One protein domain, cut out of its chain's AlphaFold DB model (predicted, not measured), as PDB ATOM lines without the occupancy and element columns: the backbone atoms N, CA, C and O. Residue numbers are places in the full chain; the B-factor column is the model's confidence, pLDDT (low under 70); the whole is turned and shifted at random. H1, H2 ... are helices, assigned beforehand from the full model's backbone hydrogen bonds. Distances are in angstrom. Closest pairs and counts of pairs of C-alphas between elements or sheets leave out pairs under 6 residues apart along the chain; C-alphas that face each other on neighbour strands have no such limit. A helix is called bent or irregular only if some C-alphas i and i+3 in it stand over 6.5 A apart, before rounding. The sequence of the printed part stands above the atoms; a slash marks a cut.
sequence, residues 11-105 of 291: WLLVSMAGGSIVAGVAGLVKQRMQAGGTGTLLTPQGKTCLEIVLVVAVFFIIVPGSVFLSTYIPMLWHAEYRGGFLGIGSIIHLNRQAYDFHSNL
ATOM      1  N   TRP A  11     191.878 139.354 137.858       37.19
ATOM      2  CA  TRP A  11     192.744 139.209 136.688       37.19
ATOM      3  C   TRP A  11     192.455 137.942 135.874       37.19
ATOM      4  O   TRP A  11     192.723 137.921 134.672       37.19
ATOM      5  N   LEU A  12     191.855 136.904 136.465       38.66
ATOM      6  CA  LEU A  12     191.517 135.669 135.749       38.66
ATOM      7  C   LEU A  12     190.374 135.876 134.738       38.66
ATOM      8  O   LEU A  12     190.460 135.402 133.610       38.66
ATOM      9  N   LEU A  13     189.352 136.666 135.076       39.03
ATOM     10  CA  LEU A  13     188.249 136.963 134.150       39.03
ATOM     11  C   LEU A  13     188.664 137.950 133.045       39.03
ATOM     12  O   LEU A  13     188.318 137.762 131.878       39.03
ATOM     13  N   VAL A  14     189.486 138.948 133.388       45.62
ATOM     14  CA  VAL A  14     190.091 139.870 132.408       45.62
ATOM     15  C   VAL A  14     191.055 139.128 131.472       45.62
ATOM     16  O   VAL A  14     191.099 139.415 130.276       45.62
ATOM     17  N   SER A  15     191.786 138.128 131.973       44.97
ATOM     18  CA  SER A  15     192.729 137.349 131.158       44.97
ATOM     19  C   SER A  15     192.055 136.359 130.205       44.97
ATOM     20  O   SER A  15     192.631 136.076 129.159       44.97
ATOM     21  N   MET A  16     190.822 135.900 130.461       44.12
ATOM     22  CA  MET A  16     190.082 135.049 129.511       44.12
ATOM     23  C   MET A  16     189.578 135.823 128.279       44.12
ATOM     24  O   MET A  16     189.754 135.365 127.146       44.12
ATOM     25  N   ALA A  17     189.020 137.027 128.469       46.38
ATOM     26  CA  ALA A  17     188.675 137.924 127.358       46.38
ATOM     27  C   ALA A  17     189.942 138.438 126.647       46.38
ATOM     28  O   ALA A  17     190.016 138.450 125.414       46.38
ATOM     29  N   GLY A  18     190.979 138.762 127.429       54.31
ATOM     30  CA  GLY A  18     192.307 139.103 126.930       54.31
ATOM     31  C   GLY A  18     192.925 137.987 126.088       54.31
ATOM     32  O   GLY A  18     193.479 138.271 125.035       54.31
ATOM     33  N   GLY A  19     192.764 136.721 126.473       56.34
ATOM     34  CA  GLY A  19     193.313 135.566 125.759       56.34
ATOM     35  C   GLY A  19     192.763 135.410 124.342       56.34
ATOM     36  O   GLY A  19     193.523 135.106 123.426       56.34
ATOM     37  N   SER A  20     191.475 135.695 124.131       57.22
ATOM     38  CA  SER A  20     190.855 135.646 122.796       57.22
ATOM     39  C   SER A  20     191.341 136.788 121.896       57.22
ATOM     40  O   SER A  20     191.627 136.575 120.717       57.22
ATOM     41  N   ILE A  21     191.512 137.988 122.464       61.72
ATOM     42  CA  ILE A  21     192.075 139.153 121.763       61.72
ATOM     43  C   ILE A  21     193.559 138.916 121.446       61.72
ATOM     44  O   ILE A  21     193.986 139.124 120.313       61.72
ATOM     45  N   VAL A  22     194.336 138.415 122.407       64.94
ATOM     46  CA  VAL A  22     195.759 138.080 122.249       64.94
ATOM     47  C   VAL A  22     195.945 136.977 121.213       64.94
ATOM     48  O   VAL A  22     196.818 137.105 120.364       64.94
ATOM     49  N   ALA A  23     195.113 135.932 121.214       64.38
ATOM     50  CA  ALA A  23     195.162 134.876 120.205       64.38
ATOM     51  C   ALA A  23     194.813 135.401 118.801       64.38
ATOM     52  O   ALA A  23     195.509 135.076 117.836       64.38
ATOM     53  N   GLY A  24     193.787 136.254 118.688       64.62
ATOM     54  CA  GLY A  24     193.413 136.908 117.430       64.62
ATOM     55  C   GLY A  24     194.527 137.808 116.884       64.62
ATOM     56  O   GLY A  24     194.899 137.695 115.714       64.62
ATOM     57  N   VAL A  25     195.125 138.638 117.744       68.50
ATOM     58  CA  VAL A  25     196.257 139.515 117.403       68.50
ATOM     59  C   VAL A  25     197.506 138.699 117.062       68.50
ATOM     60  O   VAL A  25     198.146 138.968 116.046       68.50
ATOM     61  N   ALA A  26     197.838 137.669 117.841       67.25
ATOM     62  CA  ALA A  26     198.979 136.790 117.587       67.25
ATOM     63  C   ALA A  26     198.842 136.044 116.252       67.25
ATOM     64  O   ALA A  26     199.819 135.929 115.509       67.25
ATOM     65  N   GLY A  27     197.632 135.590 115.905       67.56
ATOM     66  CA  GLY A  27     197.342 135.006 114.594       67.56
ATOM     67  C   GLY A  27     197.587 135.991 113.449       67.56
ATOM     68  O   GLY A  27     198.221 135.641 112.452       67.56
ATOM     69  N   LEU A  28     197.163 137.244 113.625       70.19
ATOM     70  CA  LEU A  28     197.316 138.315 112.636       70.19
ATOM     71  C   LEU A  28     198.788 138.736 112.460       70.19
ATOM     72  O   LEU A  28     199.254 138.925 111.333       70.19
ATOM     73  N   VAL A  29     199.548 138.806 113.559       70.88
ATOM     74  CA  VAL A  29     201.000 139.069 113.560       70.88
ATOM     75  C   VAL A  29     201.764 137.928 112.888       70.88
ATOM     76  O   VAL A  29     202.561 138.186 111.985       70.88
ATOM     77  N   LYS A  30     201.486 136.669 113.255       70.69
ATOM     78  CA  LYS A  30     202.125 135.486 112.650       70.69
ATOM     79  C   LYS A  30     201.920 135.452 111.137       70.69
ATOM     80  O   LYS A  30     202.863 135.206 110.392       70.69
ATOM     81  N   GLN A  31     200.710 135.756 110.680       68.75
ATOM     82  CA  GLN A  31     200.406 135.826 109.256       68.75
ATOM     83  C   GLN A  31     201.169 136.956 108.552       68.75
ATOM     84  O   GLN A  31     201.697 136.750 107.460       68.75
ATOM     85  N   ARG A  32     201.265 138.142 109.166       67.50
ATOM     86  CA  ARG A  32     202.013 139.276 108.602       67.50
ATOM     87  C   ARG A  32     203.514 138.986 108.501       67.50
ATOM     88  O   ARG A  32     204.132 139.375 107.514       67.50
ATOM     89  N   MET A  33     204.072 138.267 109.479       67.44
ATOM     90  CA  MET A  33     205.458 137.786 109.446       67.44
ATOM     91  C   MET A  33     205.681 136.755 108.330       67.44
ATOM     92  O   MET A  33     206.692 136.817 107.639       67.44
ATOM     93  N   GLN A  34     204.732 135.839 108.115       68.94
ATOM     94  CA  GLN A  34     204.812 134.826 107.054       68.94
ATOM     95  C   GLN A  34     204.619 135.404 105.643       68.94
ATOM     96  O   GLN A  34     205.161 134.861 104.686       68.94
ATOM     97  N   ALA A  35     203.882 136.510 105.504       65.06
ATOM     98  CA  ALA A  35     203.608 137.164 104.223       65.06
ATOM     99  C   ALA A  35     204.717 138.127 103.743       65.06
ATOM    100  O   ALA A  35     204.510 138.853 102.772       65.06
ATOM    101  N   GLY A  36     205.872 138.192 104.421       61.25
ATOM    102  CA  GLY A  36     207.016 139.005 103.982       61.25
ATOM    103  C   GLY A  36     206.772 140.523 103.951       61.25
ATOM    104  O   GLY A  36     207.533 141.252 103.327       61.25
ATOM    105  N   GLY A  37     205.715 141.017 104.607       58.00
ATOM    106  CA  GLY A  37     205.452 142.450 104.792       58.00
ATOM    107  C   GLY A  37     204.931 143.236 103.578       58.00
ATOM    108  O   GLY A  37     204.617 144.412 103.748       58.00
ATOM    109  N   THR A  38     204.796 142.636 102.392       56.25
ATOM    110  CA  THR A  38     204.511 143.369 101.136       56.25
ATOM    111  C   THR A  38     203.087 143.207 100.585       56.25
ATOM    112  O   THR A  38     202.688 143.975  99.713       56.25
ATOM    113  N   GLY A  39     202.281 142.271 101.100       53.84
ATOM    114  CA  GLY A  39     200.889 142.065 100.668       53.84
ATOM    115  C   GLY A  39     199.853 142.741 101.576       53.84
ATOM    116  O   GLY A  39     199.775 142.438 102.764       53.84
ATOM    117  N   THR A  40     199.006 143.610 101.016       56.25
ATOM    118  CA  THR A  40     197.874 144.270 101.707       56.25
ATOM    119  C   THR A  40     196.629 143.385 101.863       56.25
ATOM    120  O   THR A  40     195.697 143.764 102.573       56.25
ATOM    121  N   LEU A  41     196.584 142.200 101.242       62.38
ATOM    122  CA  LEU A  41     195.436 141.297 101.339       62.38
ATOM    123  C   LEU A  41     195.549 140.354 102.547       62.38
ATOM    124  O   LEU A  41     196.407 139.472 102.596       62.38
ATOM    125  N   LEU A  42     194.624 140.485 103.501       66.25
ATOM    126  CA  LEU A  42     194.424 139.486 104.554       66.25
ATOM    127  C   LEU A  42     193.975 138.149 103.936       66.25
ATOM    128  O   LEU A  42     193.023 138.113 103.152       66.25
ATOM    129  N   THR A  43     194.614 137.041 104.329       77.19
ATOM    130  CA  THR A  43     194.123 135.682 104.053       77.19
ATOM    131  C   THR A  43     192.726 135.486 104.659       77.19
ATOM    132  O   THR A  43     192.363 136.195 105.603       77.19
ATOM    133  N   PRO A  44     191.931 134.508 104.185       75.50
ATOM    134  CA  PRO A  44     190.619 134.209 104.770       75.50
ATOM    135  C   PRO A  44     190.655 133.974 106.292       75.50
ATOM    136  O   PRO A  44     189.771 134.425 107.017       75.50
ATOM    137  N   GLN A  45     191.720 133.337 106.791       70.69
ATOM    138  CA  GLN A  45     191.940 133.114 108.225       70.69
ATOM    139  C   GLN A  45     192.236 134.428 108.964       70.69
ATOM    140  O   GLN A  45     191.650 134.683 110.012       70.69
ATOM    141  N   GLY A  46     193.071 135.303 108.393       72.88
ATOM    142  CA  GLY A  46     193.351 136.629 108.952       72.88
ATOM    143  C   GLY A  46     192.139 137.547 109.005       72.88
ATOM    144  O   GLY A  46     191.971 138.276 109.980       72.88
ATOM    145  N   LYS A  47     191.272 137.482 107.987       74.69
ATOM    146  CA  LYS A  47     189.984 138.190 107.982       74.69
ATOM    147  C   LYS A  47     189.093 137.712 109.125       74.69
ATOM    148  O   LYS A  47     188.612 138.536 109.887       74.69
ATOM    149  N   THR A  48     188.986 136.395 109.310       73.06
ATOM    150  CA  THR A  48     188.200 135.803 110.405       73.06
ATOM    151  C   THR A  48     188.741 136.219 111.780       73.06
ATOM    152  O   THR A  48     187.976 136.612 112.654       73.06
ATOM    153  N   CYS A  49     190.064 136.200 111.981       73.19
ATOM    154  CA  CYS A  49     190.672 136.667 113.233       73.19
ATOM    155  C   CYS A  49     190.391 138.152 113.500       73.19
ATOM    156  O   CYS A  49     190.078 138.520 114.632       73.19
ATOM    157  N   LEU A  50     190.483 139.002 112.471       76.50
ATOM    158  CA  LEU A  50     190.173 140.427 112.588       76.50
ATOM    159  C   LEU A  50     188.696 140.656 112.917       76.50
ATOM    160  O   LEU A  50     188.389 141.445 113.806       76.50
ATOM    161  N   GLU A  51     187.795 139.949 112.238       78.00
ATOM    162  CA  GLU A  51     186.356 139.989 112.507       78.00
ATOM    163  C   GLU A  51     186.054 139.596 113.954       78.00
ATOM    164  O   GLU A  51     185.333 140.319 114.631       78.00
ATOM    165  N   ILE A  52     186.666 138.522 114.467       78.75
ATOM    166  CA  ILE A  52     186.511 138.111 115.870       78.75
ATOM    167  C   ILE A  52     186.970 139.226 116.816       78.75
ATOM    168  O   ILE A  52     186.232 139.584 117.730       78.75
ATOM    169  N   VAL A  53     188.158 139.801 116.599       81.06
ATOM    170  CA  VAL A  53     188.679 140.885 117.451       81.06
ATOM    171  C   VAL A  53     187.749 142.099 117.430       81.06
ATOM    172  O   VAL A  53     187.445 142.649 118.487       81.06
ATOM    173  N   LEU A  54     187.263 142.498 116.251       82.44
ATOM    174  CA  LEU A  54     186.358 143.638 116.102       82.44
ATOM    175  C   LEU A  54     184.995 143.372 116.745       82.44
ATOM    176  O   LEU A  54     184.506 144.217 117.489       82.44
ATOM    177  N   VAL A  55     184.399 142.202 116.510       83.56
ATOM    178  CA  VAL A  55     183.114 141.812 117.108       83.56
ATOM    179  C   VAL A  55     183.233 141.763 118.628       83.56
ATOM    180  O   VAL A  55     182.378 142.313 119.319       83.56
ATOM    181  N   VAL A  56     184.309 141.178 119.164       83.12
ATOM    182  CA  VAL A  56     184.551 141.143 120.611       83.12
ATOM    183  C   VAL A  56     184.719 142.557 121.167       83.12
ATOM    184  O   VAL A  56     184.052 142.912 122.136       83.12
ATOM    185  N   ALA A  57     185.544 143.399 120.543       82.62
ATOM    186  CA  ALA A  57     185.736 144.774 120.995       82.62
ATOM    187  C   ALA A  57     184.424 145.574 120.967       82.62
ATOM    188  O   ALA A  57     184.087 146.241 121.944       82.62
ATOM    189  N   VAL A  58     183.646 145.480 119.889       87.38
ATOM    190  CA  VAL A  58     182.382 146.212 119.761       87.38
ATOM    191  C   VAL A  58     181.348 145.702 120.762       87.38
ATOM    192  O   VAL A  58     180.833 146.492 121.546       87.38
ATOM    193  N   PHE A  59     181.057 144.401 120.784       86.38
ATOM    194  CA  PHE A  59     179.924 143.868 121.546       86.38
ATOM    195  C   PHE A  59     180.228 143.555 123.013       86.38
ATOM    196  O   PHE A  59     179.294 143.510 123.808       86.38
ATOM    197  N   PHE A  60     181.495 143.371 123.394       82.50
ATOM    198  CA  PHE A  60     181.870 143.057 124.779       82.50
ATOM    199  C   PHE A  60     182.614 144.188 125.494       82.50
ATOM    200  O   PHE A  60     182.724 144.137 126.716       82.50
ATOM    201  N   ILE A  61     183.093 145.213 124.780       85.31
ATOM    202  CA  ILE A  61     183.782 146.362 125.393       85.31
ATOM    203  C   ILE A  61     183.032 147.660 125.102       85.31
ATOM    204  O   ILE A  61     182.580 148.317 126.037       85.31
ATOM    205  N   ILE A  62     182.873 148.025 123.826       88.25
ATOM    206  CA  ILE A  62     182.315 149.328 123.441       88.25
ATOM    207  C   ILE A  62     180.838 149.406 123.819       88.25
ATOM    208  O   ILE A  62     180.471 150.280 124.590       88.25
ATOM    209  N   VAL A  63     179.994 148.488 123.342       90.94
ATOM    210  CA  VAL A  63     178.545 148.535 123.594       90.94
ATOM    211  C   VAL A  63     178.227 148.448 125.096       90.94
ATOM    212  O   VAL A  63     177.553 149.354 125.589       90.94
ATOM    213  N   PRO A  64     178.726 147.457 125.868       90.31
ATOM    214  CA  PRO A  64     178.447 147.394 127.301       90.31
ATOM    215  C   PRO A  64     179.063 148.565 128.065       90.31
ATOM    216  O   PRO A  64     178.415 149.110 128.953       90.31
ATOM    217  N   GLY A  65     180.278 148.990 127.703       88.69
ATOM    218  CA  GLY A  65     180.942 150.140 128.311       88.69
ATOM    219  C   GLY A  65     180.176 151.440 128.080       88.69
ATOM    220  O   GLY A  65     179.974 152.205 129.020       88.69
ATOM    221  N   SER A  66     179.677 151.668 126.864       90.25
ATOM    222  CA  SER A  66     178.821 152.808 126.535       90.25
ATOM    223  C   SER A  66     177.513 152.765 127.317       90.25
ATOM    224  O   SER A  66     177.184 153.757 127.958       90.25
ATOM    225  N   VAL A  67     176.809 151.626 127.339       93.50
ATOM    226  CA  VAL A  67     175.567 151.468 128.118       93.50
ATOM    227  C   VAL A  67     175.820 151.725 129.604       93.50
ATOM    228  O   VAL A  67     175.085 152.488 130.225       93.50
ATOM    229  N   PHE A  68     176.885 151.148 130.163       89.75
ATOM    230  CA  PHE A  68     177.276 151.345 131.555       89.75
ATOM    231  C   PHE A  68     177.554 152.819 131.862       89.75
ATOM    232  O   PHE A  68     176.991 153.363 132.809       89.75
ATOM    233  N   LEU A  69     178.350 153.499 131.032       87.62
ATOM    234  CA  LEU A  69     178.612 154.932 131.181       87.62
ATOM    235  C   LEU A  69     177.331 155.766 131.048       87.62
ATOM    236  O   LEU A  69     177.148 156.723 131.801       87.62
ATOM    237  N   SER A  70     176.408 155.375 130.164       89.50
ATOM    238  CA  SER A  70     175.106 156.029 130.027       89.50
ATOM    239  C   SER A  70     174.244 155.916 131.287       89.50
ATOM    240  O   SER A  70     173.478 156.839 131.563       89.50
ATOM    241  N   THR A  71     174.393 154.861 132.101       90.38
ATOM    242  CA  THR A  71     173.656 154.744 133.381       90.38
ATOM    243  C   THR A  71     174.008 155.847 134.383       90.38
ATOM    244  O   THR A  71     173.189 156.182 135.236       90.38
ATOM    245  N   TYR A  72     175.186 156.466 134.252       85.75
ATOM    246  CA  TYR A  72     175.607 157.580 135.100       85.75
ATOM    247  C   TYR A  72     175.079 158.937 134.625       85.75
ATOM    248  O   TYR A  72     175.142 159.887 135.401       85.75
ATOM    249  N   ILE A  73     174.522 159.058 133.410       85.56
ATOM    250  CA  ILE A  73     174.043 160.345 132.866       85.56
ATOM    251  C   ILE A  73     173.069 161.056 133.822       85.56
ATOM    252  O   ILE A  73     173.321 162.224 134.115       85.56
ATOM    253  N   PRO A  74     172.024 160.405 134.385       84.44
ATOM    254  CA  PRO A  74     171.115 161.082 135.312       84.44
ATOM    255  C   PRO A  74     171.830 161.601 136.568       84.44
ATOM    256  O   PRO A  74     171.582 162.718 137.014       84.44
ATOM    257  N   MET A  75     172.761 160.816 137.118       79.44
ATOM    258  CA  MET A  75     173.552 161.205 138.290       79.44
ATOM    259  C   MET A  75     174.458 162.404 137.982       79.44
ATOM    260  O   MET A  75     174.529 163.337 138.780       79.44
ATOM    261  N   LEU A  76     175.132 162.387 136.830       76.44
ATOM    262  CA  LEU A  76     176.024 163.462 136.395       76.44
ATOM    263  C   LEU A  76     175.252 164.760 136.128       76.44
ATOM    264  O   LEU A  76     175.686 165.819 136.571       76.44
ATOM    265  N   TRP A  77     174.073 164.660 135.507       74.44
ATOM    266  CA  TRP A  77     173.181 165.792 135.242       74.44
ATOM    267  C   TRP A  77     172.652 166.441 136.532       74.44
ATOM    268  O   TRP A  77     172.550 167.661 136.635       74.44
ATOM    269  N   HIS A  78     172.332 165.640 137.555       71.75
ATOM    270  CA  HIS A  78     171.841 166.157 138.838       71.75
ATOM    271  C   HIS A  78     172.946 166.651 139.781       71.75
ATOM    272  O   HIS A  78     172.686 167.507 140.628       71.75
ATOM    273  N   ALA A  79     174.173 166.145 139.665       64.50
ATOM    274  CA  ALA A  79     175.293 166.592 140.491       64.50
ATOM    275  C   ALA A  79     175.782 168.004 140.141       64.50
ATOM    276  O   ALA A  79     176.259 168.727 141.021       64.50
ATOM    277  N   GLU A  80     175.595 168.415 138.887       55.03
ATOM    278  CA  GLU A  80     175.883 169.765 138.407       55.03
ATOM    279  C   GLU A  80     175.096 170.834 139.198       55.03
ATOM    280  O   GLU A  80     175.649 171.874 139.554       55.03
ATOM    281  N   TYR A  81     173.864 170.529 139.638       52.78
ATOM    282  CA  TYR A  81     173.032 171.421 140.465       52.78
ATOM    283  C   TYR A  81     173.561 171.667 141.892       52.78
ATOM    284  O   TYR A  81     173.104 172.600 142.553       52.78
ATOM    285  N   ARG A  82     174.507 170.856 142.394       57.09
ATOM    286  CA  ARG A  82     175.127 171.025 143.728       57.09
ATOM    287  C   ARG A  82     176.571 171.543 143.677       57.09
ATOM    288  O   ARG A  82     177.252 171.519 144.700       57.09
ATOM    289  N   GLY A  83     177.042 172.021 142.522       53.53
ATOM    290  CA  GLY A  83     178.365 172.648 142.387       53.53
ATOM    291  C   GLY A  83     179.552 171.676 142.385       53.53
ATOM    292  O   GLY A  83     180.680 172.088 142.643       53.53
ATOM    293  N   GLY A  84     179.324 170.388 142.109       56.72
ATOM    294  CA  GLY A  84     180.388 169.392 141.984       56.72
ATOM    295  C   GLY A  84     180.710 169.080 140.524       56.72
ATOM    296  O   GLY A  84     179.856 168.583 139.797       56.72
ATOM    297  N   PHE A  85     181.956 169.298 140.100       50.84
ATOM    298  CA  PHE A  85     182.461 168.757 138.835       50.84
ATOM    299  C   PHE A  85     182.610 167.230 138.964       50.84
ATOM    300  O   PHE A  85     183.498 166.756 139.674       50.84
ATOM    301  N   LEU A  86     181.754 166.442 138.301       66.19
ATOM    302  CA  LEU A  86     181.837 164.975 138.293       66.19
ATOM    303  C   LEU A  86     182.275 164.451 136.916       66.19
ATOM    304  O   LEU A  86     181.474 163.981 136.120       66.19
ATOM    305  N   GLY A  87     183.572 164.532 136.618       72.25
ATOM    306  CA  GLY A  87     184.144 163.866 135.444       72.25
ATOM    307  C   GLY A  87     184.258 162.343 135.616       72.25
ATOM    308  O   GLY A  87     183.814 161.762 136.608       72.25
ATOM    309  N   ILE A  88     184.965 161.691 134.686       78.12
ATOM    310  CA  ILE A  88     185.294 160.249 134.734       78.12
ATOM    311  C   ILE A  88     185.907 159.838 136.090       78.12
ATOM    312  O   ILE A  88     185.666 158.731 136.569       78.12
ATOM    313  N   GLY A  89     186.640 160.742 136.754       81.50
ATOM    314  CA  GLY A  89     187.211 160.507 138.084       81.50
ATOM    315  C   GLY A  89     186.178 160.128 139.153       81.50
ATOM    316  O   GLY A  89     186.453 159.257 139.975       81.50
ATOM    317  N   SER A  90     184.972 160.698 139.111       79.44
ATOM    318  CA  SER A  90     183.903 160.381 140.068       79.44
ATOM    319  C   SER A  90     183.290 159.010 139.814       79.44
ATOM    320  O   SER A  90     182.989 158.284 140.758       79.44
ATOM    321  N   ILE A  91     183.174 158.618 138.541       83.81
ATOM    322  CA  ILE A  91     182.744 157.269 138.150       83.81
ATOM    323  C   ILE A  91     183.758 156.239 138.659       83.81
ATOM    324  O   ILE A  91     183.369 155.236 139.257       83.81
ATOM    325  N   ILE A  92     185.058 156.501 138.479       85.88
ATOM    326  CA  ILE A  92     186.132 155.638 138.993       85.88
ATOM    327  C   ILE A  92     186.073 155.555 140.520       85.88
ATOM    328  O   ILE A  92     186.161 154.461 141.075       85.88
ATOM    329  N   HIS A  93     185.900 156.689 141.205       84.62
ATOM    330  CA  HIS A  93     185.808 156.724 142.662       84.62
ATOM    331  C   HIS A  93     184.625 155.899 143.181       84.62
ATOM    332  O   HIS A  93     184.807 155.074 144.074       84.62
ATOM    333  N   LEU A  94     183.444 156.053 142.581       86.50
ATOM    334  CA  LEU A  94     182.249 155.303 142.962       86.50
ATOM    335  C   LEU A  94     182.406 153.799 142.700       86.50
ATOM    336  O   LEU A  94     182.040 152.987 143.545       86.50
ATOM    337  N   ASN A  95     183.003 153.413 141.569       89.38
ATOM    338  CA  ASN A  95     183.303 152.007 141.285       89.38
ATOM    339  C   ASN A  95     184.319 151.431 142.276       89.38
ATOM    340  O   ASN A  95     184.182 150.285 142.695       89.38
ATOM    341  N   ARG A  96     185.306 152.228 142.701       90.25
ATOM    342  CA  ARG A  96     186.249 151.830 143.748       90.25
ATOM    343  C   ARG A  96     185.548 151.639 145.091       90.25
ATOM    344  O   ARG A  96     185.753 150.612 145.722       90.25
ATOM    345  N   GLN A  97     184.673 152.563 145.487       90.19
ATOM    346  CA  GLN A  97     183.860 152.415 146.698       90.19
ATOM    347  C   GLN A  97     182.968 151.169 146.635       90.19
ATOM    348  O   GLN A  97     182.893 150.421 147.606       90.19
ATOM    349  N   ALA A  98     182.329 150.911 145.489       88.88
ATOM    350  CA  ALA A  98     181.528 149.710 145.285       88.88
ATOM    351  C   ALA A  98     182.385 148.440 145.384       88.88
ATOM    352  O   ALA A  98     181.977 147.485 146.042       88.88
ATOM    353  N   TYR A  99     183.570 148.423 144.774       89.38
ATOM    354  CA  TYR A  99     184.505 147.303 144.871       89.38
ATOM    355  C   TYR A  99     184.948 147.059 146.318       89.38
ATOM    356  O   TYR A  99     184.872 145.927 146.795       89.38
ATOM    357  N   ASP A 100     185.358 148.112 147.027       88.94
ATOM    358  CA  ASP A 100     185.808 148.028 148.415       88.94
ATOM    359  C   ASP A 100     184.669 147.545 149.331       88.94
ATOM    360  O   ASP A 100     184.887 146.678 150.176       88.94
ATOM    361  N   PHE A 101     183.436 148.022 149.127       88.12
ATOM    362  CA  PHE A 101     182.262 147.544 149.862       88.12
ATOM    363  C   PHE A 101     182.003 146.048 149.626       88.12
ATOM    364  O   PHE A 101     181.908 145.279 150.579       88.12
ATOM    365  N   HIS A 102     181.933 145.609 148.364       85.69
ATOM    366  CA  HIS A 102     181.623 144.211 148.041       85.69
ATOM    367  C   HIS A 102     182.754 143.242 148.388       85.69
ATOM    368  O   HIS A 102     182.478 142.066 148.616       85.69
ATOM    369  N   SER A 103     184.005 143.708 148.415       83.69
ATOM    370  CA  SER A 103     185.160 142.877 148.781       83.69
ATOM    371  C   SER A 103     185.231 142.606 150.283       83.69
ATOM    372  O   SER A 103     185.809 141.601 150.677       83.69
ATOM    373  N   ASN A 104     184.631 143.472 151.106       82.06
ATOM    374  CA  ASN A 104     184.647 143.372 152.569       82.06
ATOM    375  C   ASN A 104     183.271 143.007 153.161       82.06
ATOM    376  O   ASN A 104     183.029 143.219 154.345       82.06
ATOM    377  N   LEU A 105     182.344 142.489 152.347       83.81
ATOM    378  CA  LEU A 105     181.024 142.046 152.806       83.81
ATOM    379  C   LEU A 105     181.087 140.585 153.286       83.81
ATOM    380  O   LEU A 105     180.500 139.688 152.679       83.81
TER     381      LEU A 105
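Overview. This is residues 11 to 105 of the 291 residues of a protein of Chloroflexi bacterium (UniProt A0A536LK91). One long, bent but nearly straight helix, H2, forms a spine; H1 folds back beside its first arm as a helical hairpin that opens toward the first printed residues, and at the other end H3 carries the line on before the chain turns back into H4, which points off to the side, with residues 92 to 105, of which 92 to 103 belong to H4, sticking out. The arrangement is loose, with few contacts: H1 and H2a are the one pair of helices that touch. The printed part has 95 residues with four named helices, in the order H1, H2, H3, H4, and no named strand, and its class is all helix. It is extended, with a radius of gyration of the C-alphas of 20.0 A, and elongated, with spans of 60 by 31 by 19 A.

Along the chain. Begin at C-alpha 44, at (190.619, 134.209, 104.770), where H2, residues 44 to 71, starts. By its hydrogen bonds it was assigned as one helix, but it is bent: C-alphas 60 and 63 are 6.5 A apart. Its arms are H2a, residues 44 to 60, 23.6 A long, and H2b, residues 63 to 71, 12.6 A long. Look before them for H1, residues 11 to 34, which runs 32.3 A from C-alpha 11 at (192.744, 139.209, 136.688) and has a kink of 36 degrees near residue 18. After H2b comes H3, residues 73 to 82, 15.3 A long. H4, residues 88 to 103, runs 22.3 A and ends at C-alpha 103, at (185.160, 142.877, 148.781).

Arrangement. Start with the two arms, H2a and H2b, which are near each other at a shallow tilt of 12 degrees. H1 and H2a touch and form a helical hairpin; look at Gly 24 and Cys 49, whose C-alphas are their closest, 5.0 A apart. They run opposite ways at a shallow tilt of 27 degrees, and H1 touches H2a with residues 20 to 31 alone. At the far end, H2b and H3 meet only through their link. H2b and H4 are apart, but only just, with their closest C-alphas 8.4 A apart. H3 and H4 are apart, and so are H1 and H4. In H2a, H2b and H4 every O i to N i+4 pair is within hydrogen-bond range; in H1 19 of 20 are, and in H3 4 of 6.

Size, cuts and confidence. The two C-alphas farthest apart are those of Gly 36 and Arg 82, 60.2 A. Residues 11 to 16, 62 to 68, 78 to 83 and 92 to 105 stand free. The printed part has no cut. No link is long: H2 to H3 and H3 to H4 are tight, and H1 to H2, with 9 residues, is short. The mean pLDDT of the printed part is 72.8, and in this predicted model residues 11 to 27, 31 to 42 and 79 to 86 are under 70.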